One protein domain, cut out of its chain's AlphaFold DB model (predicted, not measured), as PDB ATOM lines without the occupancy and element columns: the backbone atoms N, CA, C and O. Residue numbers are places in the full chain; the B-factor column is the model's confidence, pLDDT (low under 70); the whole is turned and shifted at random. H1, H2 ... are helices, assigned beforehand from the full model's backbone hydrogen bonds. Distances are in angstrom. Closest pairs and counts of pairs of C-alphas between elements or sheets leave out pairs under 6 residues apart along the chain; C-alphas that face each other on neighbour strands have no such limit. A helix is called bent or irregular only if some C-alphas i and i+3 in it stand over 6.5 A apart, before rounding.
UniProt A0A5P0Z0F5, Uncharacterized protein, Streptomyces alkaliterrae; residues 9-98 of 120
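This is residues 9 to 98 of the 120 residues of an uncharacterized protein of Streptomyces alkaliterrae (UniProt A0A5P0Z0F5). An open, flat triangular frame: the long helix H5 makes one side, the bent helix H4 runs from H5's first end to a cluster of H1, H2 and H3, and H1's first residues, 9 to 13, close the ring on H5's residues 91 to 95. H2 is the hub of the cluster, touching H1, H3 and arm H4a. The 90 printed residues hold five named helices, H1 to H5 in chain order, and no named strand; the class is all helix. The whole is loose, with a radius of gyration of the C-alphas of 15.3 A and spans of 42 by 37 by 20 A.

H5, residues 73 to 98, touches H1, residues 9 to 22, with residues 91 to 95 alone; the closest C-alphas, of Val 9 and Leu 94, are 6.4 A apart, and the lines are only just about perpendicular at 70.2 degrees. H4, residues 51 to 70, is one helix by its hydrogen bonds but bent: C-alphas 60 and 63 are 7.2 A apart, and arms H4a, 51 to 60, and H4b, 63 to 70, stand at a steep tilt of 52 degrees. H4b and H5 are close but not clearly touching, the closest C-alphas, of Trp 68 and Arg 76, being 7.7 A apart. H2, residues 28 to 38, touches H4a, with C-alphas of Thr 29 and Gly 56 closest at 5.6 A. H1 and H2 form a helical hairpin, C-alphas of Ala 22 and Lys 31 closest at 4.3 A. H2 and H3, residues 44 to 49, form another and only just touch, with 3 pairs of C-alphas within 8 A, those of Val 37 and Leu 44 closest at 5.7 A. In H1, H2, H3, H4a, H4b and H5, every O i to N i+4 pair is within hydrogen-bond range.

H5 is 37.3 A long from first to last C-alpha, ending at C-alpha 98, (102.206, 117.409, 93.061). H1, 20.0 A, begins at C-alpha 9, (99.783, 124.380, 97.635).

The farthest C-alphas, of Arg 41 and Asp 74, are 42.7 A apart. The four links are tight, the printed part has no cut, and no printed residue is under 70 in pLDDT.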
ATOM      1  N   VAL A   9      99.310 125.032  96.401       87.06
ATOM      2  CA  VAL A   9      99.783 124.380  97.635       87.06
ATOM      3  C   VAL A   9      99.029 124.954  98.829       87.06
ATOM      4  O   VAL A   9      98.488 124.194  99.633       87.06
ATOM      5  N   ALA A  10      98.884 126.281  98.893       84.56
ATOM      6  CA  ALA A  10      98.082 126.940  99.922       84.56
ATOM      7  C   ALA A  10      96.609 126.497  99.887       84.56
ATOM      8  O   ALA A  10      96.026 126.219 100.937       84.56
ATOM      9  N   ALA A  11      96.017 126.362  98.695       87.19
ATOM     10  CA  ALA A  11      94.655 125.854  98.540       87.19
ATOM     11  C   ALA A  11      94.514 124.401  99.035       87.19
ATOM     12  O   ALA A  11      93.539 124.069  99.714       87.19
ATOM     13  N   ARG A  12      95.499 123.537  98.747       89.25
ATOM     14  CA  ARG A  12      95.503 122.148  99.228       89.25
ATOM     15  C   ARG A  12      95.662 122.071 100.745       89.25
ATOM     16  O   ARG A  12      94.904 121.341 101.377       89.25
ATOM     17  N   ARG A  13      96.580 122.846 101.329       89.88
ATOM     18  CA  ARG A  13      96.745 122.934 102.788       89.88
ATOM     19  C   ARG A  13      95.456 123.394 103.464       89.88
ATOM     20  O   ARG A  13      95.005 122.752 104.402       89.88
ATOM     21  N   MET A  14      94.832 124.455 102.948       89.94
ATOM     22  CA  MET A  14      93.558 124.963 103.463       89.94
ATOM     23  C   MET A  14      92.473 123.882 103.457       89.94
ATOM     24  O   MET A  14      91.761 123.708 104.443       89.94
ATOM     25  N   ARG A  15      92.372 123.123 102.362       92.19
ATOM     26  CA  ARG A  15      91.432 122.007 102.267       92.19
ATOM     27  C   ARG A  15      91.691 120.945 103.340       92.19
ATOM     28  O   ARG A  15      90.743 120.549 104.003       92.19
ATOM     29  N   LEU A  16      92.946 120.539 103.548       92.94
ATOM     30  CA  LEU A  16      93.312 119.569 104.592       92.94
ATOM     31  C   LEU A  16      92.953 120.078 105.996       92.94
ATOM     32  O   LEU A  16      92.473 119.317 106.832       92.94
ATOM     33  N   THR A  17      93.154 121.371 106.265       92.19
ATOM     34  CA  THR A  17      92.738 121.986 107.532       92.19
ATOM     35  C   THR A  17      91.223 121.921 107.718       92.19
ATOM     36  O   THR A  17      90.761 121.533 108.786       92.19
ATOM     37  N   LEU A  18      90.444 122.255 106.686       94.38
ATOM     38  CA  LEU A  18      88.982 122.173 106.737       94.38
ATOM     39  C   LEU A  18      88.493 120.730 106.907       94.38
ATOM     40  O   LEU A  18      87.556 120.500 107.664       94.38
ATOM     41  N   GLU A  19      89.135 119.756 106.257       95.69
ATOM     42  CA  GLU A  19      88.822 118.331 106.426       95.69
ATOM     43  C   GLU A  19      89.009 117.905 107.890       95.69
ATOM     44  O   GLU A  19      88.090 117.333 108.469       95.69
ATOM     45  N   LYS A  20      90.112 118.307 108.538       93.81
ATOM     46  CA  LYS A  20      90.327 118.062 109.977       93.81
ATOM     47  C   LYS A  20      89.288 118.747 110.867       93.81
ATOM     48  O   LYS A  20      88.832 118.170 111.847       93.81
ATOM     49  N   LEU A  21      88.888 119.978 110.548       93.12
ATOM     50  CA  LEU A  21      87.835 120.665 111.308       93.12
ATOM     51  C   LEU A  21      86.480 119.953 111.166       93.12
ATOM     52  O   LEU A  21      85.736 119.847 112.142       93.12
ATOM     53  N   ALA A  22      86.192 119.392 109.990       95.75
ATOM     54  CA  ALA A  22      84.984 118.615 109.725       95.75
ATOM     55  C   ALA A  22      84.945 117.251 110.452       95.75
ATOM     56  O   ALA A  22      83.872 116.643 110.547       95.75
ATOM     57  N   GLU A  23      86.066 116.780 111.010       95.31
ATOM     58  CA  GLU A  23      86.107 115.602 111.893       95.31
ATOM     59  C   GLU A  23      85.493 115.895 113.276       95.31
ATOM     60  O   GLU A  23      85.011 114.978 113.939       95.31
ATOM     61  N   GLY A  24      85.414 117.170 113.684       90.38
ATOM     62  CA  GLY A  24      84.686 117.605 114.884       90.38
ATOM     63  C   GLY A  24      85.530 117.935 116.112       90.38
ATOM     64  O   GLY A  24      84.971 118.258 117.157       90.38
ATOM     65  N   GLY A  25      86.862 117.925 116.007       85.12
ATOM     66  CA  GLY A  25      87.756 118.236 117.135       85.12
ATOM     67  C   GLY A  25      87.633 119.662 117.697       85.12
ATOM     68  O   GLY A  25      88.104 119.917 118.800       85.12
ATOM     69  N   ALA A  26      86.990 120.578 116.965       87.25
ATOM     70  CA  ALA A  26      86.793 121.981 117.344       87.25
ATOM     71  C   ALA A  26      85.339 122.315 117.754       87.25
ATOM     72  O   ALA A  26      84.986 123.486 117.875       87.25
ATOM     73  N   GLY A  27      84.494 121.298 117.962       91.69
ATOM     74  CA  GLY A  27      83.079 121.456 118.305       91.69
ATOM     75  C   GLY A  27      82.140 121.461 117.093       91.69
ATOM     76  O   GLY A  27      82.559 121.654 115.950       91.69
ATOM     77  N   ASP A  28      80.851 121.238 117.353       94.44
ATOM     78  CA  ASP A  28      79.847 120.981 116.310       94.44
ATOM     79  C   ASP A  28      79.624 122.178 115.378       94.44
ATOM     80  O   ASP A  28      79.507 122.006 114.168       94.44
ATOM     81  N   THR A  29      79.653 123.400 115.909       94.56
ATOM     82  CA  THR A  29      79.496 124.628 115.114       94.56
ATOM     83  C   THR A  29      80.646 124.824 114.120       94.56
ATOM     84  O   THR A  29      80.425 125.184 112.965       94.56
ATOM     85  N   VAL A  30      81.886 124.554 114.539       94.44
ATOM     86  CA  VAL A  30      83.069 124.664 113.666       94.44
ATOM     87  C   VAL A  30      83.100 123.523 112.647       94.44
ATOM     88  O   VAL A  30      83.486 123.723 111.494       94.44
ATOM     89  N   LYS A  31      82.644 122.335 113.050       96.56
ATOM     90  CA  LYS A  31      82.464 121.183 112.167       96.56
ATOM     91  C   LYS A  31      81.469 121.473 111.046       96.56
ATOM     92  O   LYS A  31      81.789 121.240 109.882       96.56
ATOM     93  N   GLU A  32      80.291 121.985 111.389       96.38
ATOM     94  CA  GLU A  32      79.246 122.360 110.431       96.38
ATOM     95  C   GLU A  32      79.765 123.412 109.447       96.38
ATOM     96  O   GLU A  32      79.690 123.219 108.234       96.38
ATOM     97  N   MET A  33      80.411 124.464 109.958       96.06
ATOM     98  CA  MET A  33      81.061 125.481 109.131       96.06
ATOM     99  C   MET A  33      82.039 124.857 108.121       96.06
ATOM    100  O   MET A  33      81.994 125.167 106.929       96.06
ATOM    101  N   ALA A  34      82.923 123.965 108.576       96.50
ATOM    102  CA  ALA A  34      83.902 123.318 107.709       96.50
ATOM    103  C   ALA A  34      83.238 122.460 106.618       96.50
ATOM    104  O   ALA A  34      83.685 122.473 105.471       96.50
ATOM    105  N   GLN A  35      82.146 121.763 106.942       96.81
ATOM    106  CA  GLN A  35      81.371 120.973 105.983       96.81
ATOM    107  C   GLN A  35      80.675 121.850 104.934       96.81
ATOM    108  O   GLN A  35      80.735 121.552 103.740       96.81
ATOM    109  N   GLU A  36      80.062 122.958 105.346       95.88
ATOM    110  CA  GLU A  36      79.403 123.902 104.436       95.88
ATOM    111  C   GLU A  36      80.410 124.552 103.466       95.88
ATOM    112  O   GLU A  36      80.128 124.693 102.271       95.88
ATOM    113  N   VAL A  37      81.630 124.845 103.936       96.06
ATOM    114  CA  VAL A  37      82.717 125.353 103.083       96.06
ATOM    115  C   VAL A  37      83.251 124.278 102.133       96.06
ATOM    116  O   VAL A  37      83.427 124.539 100.943       96.06
ATOM    117  N   LEU A  38      83.493 123.054 102.615       95.75
ATOM    118  CA  LEU A  38      84.005 121.951 101.786       95.75
ATOM    119  C   LEU A  38      83.015 121.506 100.703       95.75
ATOM    120  O   LEU A  38      83.436 121.103  99.618       95.75
ATOM    121  N   THR A  39      81.713 121.574 100.990       96.12
ATOM    122  CA  THR A  39      80.646 121.251 100.028       96.12
ATOM    123  C   THR A  39      80.355 122.390  99.052       96.12
ATOM    124  O   THR A  39      79.626 122.187  98.083       96.12
ATOM    125  N   GLY A  40      80.936 123.575  99.272       93.31
ATOM    126  CA  GLY A  40      80.750 124.749  98.422       93.31
ATOM    127  C   GLY A  40      79.390 125.428  98.580       93.31
ATOM    128  O   GLY A  40      79.050 126.283  97.766       93.31
ATOM    129  N   ARG A  41      78.615 125.067  99.610       93.50
ATOM    130  CA  ARG A  41      77.351 125.740  99.949       93.50
ATOM    131  C   ARG A  41      77.583 127.155 100.468       93.50
ATOM    132  O   ARG A  41      76.733 128.016 100.269       93.50
ATOM    133  N   MET A  42      78.738 127.385 101.090       93.62
ATOM    134  CA  MET A  42      79.147 128.676 101.629       93.62
ATOM    135  C   MET A  42      80.622 128.945 101.321       93.62
ATOM    136  O   MET A  42      81.461 128.045 101.377       93.62
ATOM    137  N   GLY A  43      80.976 130.192 101.010       91.94
ATOM    138  CA  GLY A  43      82.383 130.569 100.858       91.94
ATOM    139  C   GLY A  43      83.093 130.678 102.211       91.94
ATOM    140  O   GLY A  43      82.499 131.129 103.181       91.94
ATOM    141  N   LEU A  44      84.398 130.382 102.294       90.31
ATOM    142  CA  LEU A  44      85.156 130.522 103.556       90.31
ATOM    143  C   LEU A  44      85.045 131.931 104.167       90.31
ATOM    144  O   LEU A  44      84.875 132.087 105.371       90.31
ATOM    145  N   ARG A  45      85.124 132.974 103.331       89.88
ATOM    146  CA  ARG A  45      84.982 134.369 103.781       89.88
ATOM    147  C   ARG A  45      83.592 134.649 104.350       89.88
ATOM    148  O   ARG A  45      83.476 135.402 105.307       89.88
ATOM    149  N   GLU A  46      82.566 134.081 103.734       93.50
ATOM    150  CA  GLU A  46      81.180 134.211 104.176       93.50
ATOM    151  C   GLU A  46      80.962 133.458 105.492       93.50
ATOM    152  O   GLU A  46      80.397 134.014 106.427       93.50
ATOM    153  N   ALA A  47      81.519 132.252 105.604       92.56
ATOM    154  CA  ALA A  47      81.474 131.443 106.811       92.56
ATOM    155  C   ALA A  47      82.124 132.146 108.011       92.56
ATOM    156  O   ALA A  47      81.538 132.188 109.084       92.56
ATOM    157  N   VAL A  48      83.286 132.780 107.824       89.12
ATOM    158  CA  VAL A  48      83.954 133.557 108.887       89.12
ATOM    159  C   VAL A  48      83.204 134.854 109.220       89.12
ATOM    160  O   VAL A  48      83.285 135.338 110.345       89.12
ATOM    161  N   ALA A  49      82.475 135.432 108.262       93.19
ATOM    162  CA  ALA A  49      81.645 136.611 108.502       93.19
ATOM    163  C   ALA A  49      80.313 136.278 109.201       93.19
ATOM    164  O   ALA A  49      79.640 137.189 109.683       93.19
ATOM    165  N   ASN A  50      79.925 135.000 109.256       95.62
ATOM    166  CA  ASN A  50      78.740 134.552 109.972       95.62
ATOM    167  C   ASN A  50      78.993 134.615 111.493       95.62
ATOM    168  O   ASN A  50      79.891 133.918 111.974       95.62
ATOM    169  N   PRO A  51      78.207 135.392 112.266       94.31
ATOM    170  CA  PRO A  51      78.420 135.546 113.705       94.31
ATOM    171  C   PRO A  51      78.412 134.225 114.477       94.31
ATOM    172  O   PRO A  51      79.274 134.014 115.322       94.31
ATOM    173  N   THR A  52      77.508 133.300 114.136       94.06
ATOM    174  CA  THR A  52      77.395 131.992 114.799       94.06
ATOM    175  C   THR A  52      78.670 131.170 114.627       94.06
ATOM    176  O   THR A  52      79.195 130.599 115.583       94.06
ATOM    177  N   TYR A  53      79.205 131.123 113.406       93.81
ATOM    178  CA  TYR A  53      80.442 130.394 113.133       93.81
ATOM    179  C   TYR A  53      81.671 131.108 113.701       93.81
ATOM    180  O   TYR A  53      82.569 130.447 114.222       93.81
ATOM    181  N   ALA A  54      81.700 132.442 113.667       91.50
ATOM    182  CA  ALA A  54      82.768 133.233 114.270       91.50
ATOM    183  C   ALA A  54      82.849 133.019 115.792       91.50
ATOM    184  O   ALA A  54      83.936 132.784 116.323       91.50
ATOM    185  N   GLU A  55      81.714 133.032 116.491       93.25
ATOM    186  CA  GLU A  55      81.637 132.738 117.925       93.25
ATOM    187  C   GLU A  55      82.067 131.301 118.238       93.25
ATOM    188  O   GLU A  55      82.831 131.080 119.182       93.25
ATOM    189  N   GLY A  56      81.649 130.328 117.420       92.38
ATOM    190  CA  GLY A  56      82.094 128.939 117.545       92.38
ATOM    191  C   GLY A  56      83.614 128.799 117.408       92.38
ATOM    192  O   GLY A  56      84.253 128.142 118.231       92.38
ATOM    193  N   LEU A  57      84.215 129.480 116.426       90.81
ATOM    194  CA  LEU A  57      85.668 129.509 116.242       90.81
ATOM    195  C   LEU A  57      86.385 130.134 117.443       90.81
ATOM    196  O   LEU A  57      87.326 129.534 117.962       90.81
ATOM    197  N   ILE A  58      85.935 131.299 117.916       91.75
ATOM    198  CA  ILE A  58      86.520 131.974 119.087       91.75
ATOM    199  C   ILE A  58      86.459 131.064 120.318       91.75
ATOM    200  O   ILE A  58      87.467 130.884 121.001       91.75
ATOM    201  N   SER A  59      85.306 130.440 120.556       92.44
ATOM    202  CA  SER A  59      85.096 129.538 121.692       92.44
ATOM    203  C   SER A  59      86.018 128.321 121.617       92.44
ATOM    204  O   SER A  59      86.636 127.949 122.612       92.44
ATOM    205  N   SER A  60      86.187 127.738 120.424       90.44
ATOM    206  CA  SER A  60      87.092 126.597 120.222       90.44
ATOM    207  C   SER A  60      88.567 126.942 120.479       90.44
ATOM    208  O   SER A  60      89.345 126.083 120.893       90.44
ATOM    209  N   MET A  61      88.948 128.209 120.285       90.69
ATOM    210  CA  MET A  61      90.313 128.709 120.468       90.69
ATOM    211  C   MET A  61      90.620 129.169 121.895       90.69
ATOM    212  O   MET A  61      91.790 129.377 122.226       90.69
ATOM    213  N   GLN A  62      89.615 129.322 122.758       92.19
ATOM    214  CA  GLN A  62      89.811 129.830 124.114       92.19
ATOM    215  C   GLN A  62      90.783 128.975 124.957       92.19
ATOM    216  O   GLN A  62      91.723 129.549 125.507       92.19
ATOM    217  N   PRO A  63      90.686 127.628 124.996       91.00
ATOM    218  CA  PRO A  63      91.632 126.810 125.763       91.00
ATOM    219  C   PRO A  63      93.070 126.914 125.242       91.00
ATOM    220  O   PRO A  63      94.032 126.797 125.999       91.00
ATOM    221  N   PHE A  64      93.234 127.125 123.932       90.31
ATOM    222  CA  PHE A  64      94.544 127.387 123.344       90.31
ATOM    223  C   PHE A  64      95.084 128.745 123.799       90.31
ATOM    224  O   PHE A  64      96.246 128.832 124.185       90.31
ATOM    225  N   LYS A  65      94.247 129.789 123.786       92.50
ATOM    226  CA  LYS A  65      94.624 131.137 124.228       92.50
ATOM    227  C   LYS A  65      95.083 131.148 125.684       92.50
ATOM    228  O   LYS A  65      96.109 131.750 125.972       92.50
ATOM    229  N   GLU A  66      94.363 130.459 126.564       94.25
ATOM    230  CA  GLU A  66      94.721 130.332 127.982       94.25
ATOM    231  C   GLU A  66      96.108 129.696 128.144       94.25
ATOM    232  O   GLU A  66      96.992 130.292 128.756       94.25
ATOM    233  N   LYS A  67      96.356 128.556 127.487       93.38
ATOM    234  CA  LYS A  67      97.682 127.915 127.497       93.38
ATOM    235  C   LYS A  67      98.768 128.803 126.902       93.38
ATOM    236  O   LYS A  67      99.882 128.827 127.404       93.38
ATOM    237  N   TRP A  68      98.463 129.519 125.823       92.25
ATOM    238  CA  TRP A  68      99.408 130.432 125.187       92.25
ATOM    239  C   TRP A  68      99.807 131.581 126.118       92.25
ATOM    240  O   TRP A  68     100.966 132.001 126.127       92.25
ATOM    241  N   ASP A  69      98.864 132.081 126.916       94.81
ATOM    242  CA  ASP A  69      99.095 133.150 127.888       94.81
ATOM    243  C   ASP A  69     100.005 132.720 129.044       94.81
ATOM    244  O   ASP A  69     100.753 133.553 129.552       94.81
ATOM    245  N   GLU A  70     100.004 131.435 129.402       96.31
ATOM    246  CA  GLU A  70     100.870 130.854 130.439       96.31
ATOM    247  C   GLU A  70     102.330 130.669 129.993       96.31
ATOM    248  O   GLU A  70     103.220 130.503 130.830       96.31
ATOM    249  N   LEU A  71     102.599 130.692 128.686       95.38
ATOM    250  CA  LEU A  71     103.944 130.512 128.148       95.38
ATOM    251  C   LEU A  71     104.809 131.762 128.325       95.38
ATOM    252  O   LEU A  71     104.378 132.883 128.046       95.38
ATOM    253  N   SER A  72     106.073 131.542 128.686       96.31
ATOM    254  CA  SER A  72     107.113 132.571 128.604       96.31
ATOM    255  C   SER A  72     107.438 132.937 127.151       96.31
ATOM    256  O   SER A  72     107.167 132.172 126.222       96.31
ATOM    257  N   ASP A  73     108.066 134.095 126.950       94.50
ATOM    258  CA  ASP A  73     108.453 134.559 125.613       94.50
ATOM    259  C   ASP A  73     109.430 133.598 124.915       94.50
ATOM    260  O   ASP A  73     109.278 133.339 123.721       94.50
ATOM    261  N   ASP A  74     110.359 132.987 125.660       95.12
ATOM    262  CA  ASP A  74     111.295 131.993 125.119       95.12
ATOM    263  C   ASP A  74     110.565 130.728 124.641       95.12
ATOM    264  O   ASP A  74     110.818 130.236 123.542       95.12
ATOM    265  N   GLN A  75     109.600 130.230 125.422       94.50
ATOM    266  CA  GLN A  75     108.790 129.068 125.036       94.50
ATOM    267  C   GLN A  75     107.902 129.369 123.825       94.50
ATOM    268  O   GLN A  75     107.727 128.522 122.950       94.50
ATOM    269  N   ARG A  76     107.351 130.586 123.743       94.38
ATOM    270  CA  ARG A  76     106.597 131.029 122.562       94.38
ATOM    271  C   ARG A  76     107.489 131.093 121.329       94.38
ATOM    272  O   ARG A  76     107.052 130.675 120.260       94.38
ATOM    273  N   ALA A  77     108.720 131.587 121.466       95.31
ATOM    274  CA  ALA A  77     109.683 131.639 120.371       95.31
ATOM    275  C   ALA A  77     110.088 130.234 119.899       95.31
ATOM    276  O   ALA A  77     110.159 129.989 118.695       95.31
ATOM    277  N   GLU A  78     110.290 129.295 120.826       95.69
ATOM    278  CA  GLU A  78     110.584 127.899 120.500       95.69
ATOM    279  C   GLU A  78     109.433 127.238 119.728       95.69
ATOM    280  O   GLU A  78     109.660 126.666 118.658       95.69
ATOM    281  N   LEU A  79     108.194 127.389 120.209       93.56
ATOM    282  CA  LEU A  79     107.000 126.865 119.540       93.56
ATOM    283  C   LEU A  79     106.748 127.528 118.183       93.56
ATOM    284  O   LEU A  79     106.321 126.857 117.245       93.56
ATOM    285  N   ALA A  80     107.025 128.827 118.046       93.25
ATOM    286  CA  ALA A  80     106.944 129.514 116.761       93.25
ATOM    287  C   ALA A  80     107.953 128.926 115.764       93.25
ATOM    288  O   ALA A  80     107.576 128.561 114.652       93.25
ATOM    289  N   ALA A  81     109.209 128.743 116.184       95.62
ATOM    290  CA  ALA A  81     110.241 128.140 115.349       95.62
ATOM    291  C   ALA A  81     109.909 126.681 114.985       95.62
ATOM    292  O   ALA A  81     110.205 126.235 113.877       95.62
ATOM    293  N   GLU A  82     109.310 125.916 115.898       95.56
ATOM    294  CA  GLU A  82     108.815 124.567 115.611       95.56
ATOM    295  C   GLU A  82     107.677 124.583 114.590       95.56
ATOM    296  O   GLU A  82     107.745 123.868 113.588       95.56
ATOM    297  N   GLY A  83     106.680 125.444 114.789       92.31
ATOM    298  CA  GLY A  83     105.560 125.606 113.869       92.31
ATOM    299  C   GLY A  83     106.013 125.991 112.460       92.31
ATOM    300  O   GLY A  83     105.552 125.398 111.485       92.31
ATOM    301  N   GLU A  84     106.963 126.919 112.337       93.38
ATOM    302  CA  GLU A  84     107.557 127.300 111.049       93.38
ATOM    303  C   GLU A  84     108.223 126.110 110.347       93.38
ATOM    304  O   GLU A  84     108.010 125.907 109.147       93.38
ATOM    305  N   ARG A  85     108.970 125.275 111.084       95.19
ATOM    306  CA  ARG A  85     109.580 124.052 110.532       95.19
ATOM    307  C   ARG A  85     108.522 123.063 110.046       95.19
ATOM    308  O   ARG A  85     108.637 122.569 108.926       95.19
ATOM    309  N   MET A  86     107.484 122.811 110.847       90.81
ATOM    310  CA  MET A  86     106.399 121.889 110.486       90.81
ATOM    311  C   MET A  86     105.620 122.365 109.254       90.81
ATOM    312  O   MET A  86     105.278 121.565 108.384       90.81
ATOM    313  N   ILE A  87     105.344 123.669 109.154       89.69
ATOM    314  CA  ILE A  87     104.657 124.253 107.996       89.69
ATOM    315  C   ILE A  87     105.527 124.128 106.742       89.69
ATOM    316  O   ILE A  87     105.026 123.713 105.695       89.69
ATOM    317  N   ALA A  88     106.820 124.445 106.841       91.62
ATOM    318  CA  ALA A  88     107.750 124.330 105.721       91.62
ATOM    319  C   ALA A  88     107.896 122.878 105.231       91.62
ATOM    320  O   ALA A  88     108.003 122.638 104.027       91.62
ATOM    321  N   GLU A  89     107.879 121.907 106.146       93.00
ATOM    322  CA  GLU A  89     107.888 120.483 105.811       93.00
ATOM    323  C   GLU A  89     106.609 120.053 105.084       93.00
ATOM    324  O   GLU A  89     106.702 119.514 103.982       93.00
ATOM    325  N   GLN A  90     105.428 120.397 105.607       89.12
ATOM    326  CA  GLN A  90     104.159 120.117 104.921       89.12
ATOM    327  C   GLN A  90     104.105 120.745 103.521       89.12
ATOM    328  O   GLN A  90     103.625 120.132 102.569       89.12
ATOM    329  N   GLU A  91     104.602 121.974 103.354       88.69
ATOM    330  CA  GLU A  91     104.646 122.615 102.036       88.69
ATOM    331  C   GLU A  91     105.593 121.911 101.062       88.69
ATOM    332  O   GLU A  91     105.314 121.869  99.858       88.69
ATOM    333  N   ARG A  92     106.717 121.370 101.550       91.25
ATOM    334  CA  ARG A  92     107.616 120.540 100.739       91.25
ATOM    335  C   ARG A  92     106.915 119.263 100.296       91.25
ATOM    336  O   ARG A  92     106.877 119.016  99.093       91.25
ATOM    337  N   GLU A  93     106.304 118.527 101.221       90.50
ATOM    338  CA  GLU A  93     105.578 117.282 100.928       90.50
ATOM    339  C   GLU A  93     104.485 117.505  99.877       90.50
ATOM    340  O   GLU A  93     104.472 116.851  98.835       90.50
ATOM    341  N   LEU A  94     103.630 118.517 100.063       88.56
ATOM    342  CA  LEU A  94     102.565 118.846  99.109       88.56
ATOM    343  C   LEU A  94     103.103 119.233  97.721       88.56
ATOM    344  O   LEU A  94     102.476 118.955  96.690       88.56
ATOM    345  N   ARG A  95     104.263 119.894  97.666       89.38
ATOM    346  CA  ARG A  95     104.918 120.264  96.405       89.38
ATOM    347  C   ARG A  95     105.512 119.038  95.709       89.38
ATOM    348  O   ARG A  95     105.402 118.932  94.485       89.38
ATOM    349  N   GLU A  96     106.092 118.116  96.470       89.94
ATOM    350  CA  GLU A  96     106.635 116.847  95.981       89.94
ATOM    351  C   GLU A  96     105.534 115.917  95.464       89.94
ATOM    352  O   GLU A  96     105.625 115.463  94.323       89.94
ATOM    353  N   GLU A  97     104.451 115.710  96.221       86.69
ATOM    354  CA  GLU A  97     103.271 114.943  95.790       86.69
ATOM    355  C   GLU A  97     102.739 115.450  94.447       86.69
ATOM    356  O   GLU A  97     102.462 114.684  93.518       86.69
ATOM    357  N   ARG A  98     102.649 116.775  94.302       83.12
ATOM    358  CA  ARG A  98     102.206 117.409  93.061       83.12
ATOM    359  C   ARG A  98     103.189 117.173  91.912       83.12
ATOM    360  O   ARG A  98     102.750 116.946  90.782       83.12
TER     361      ARG A  98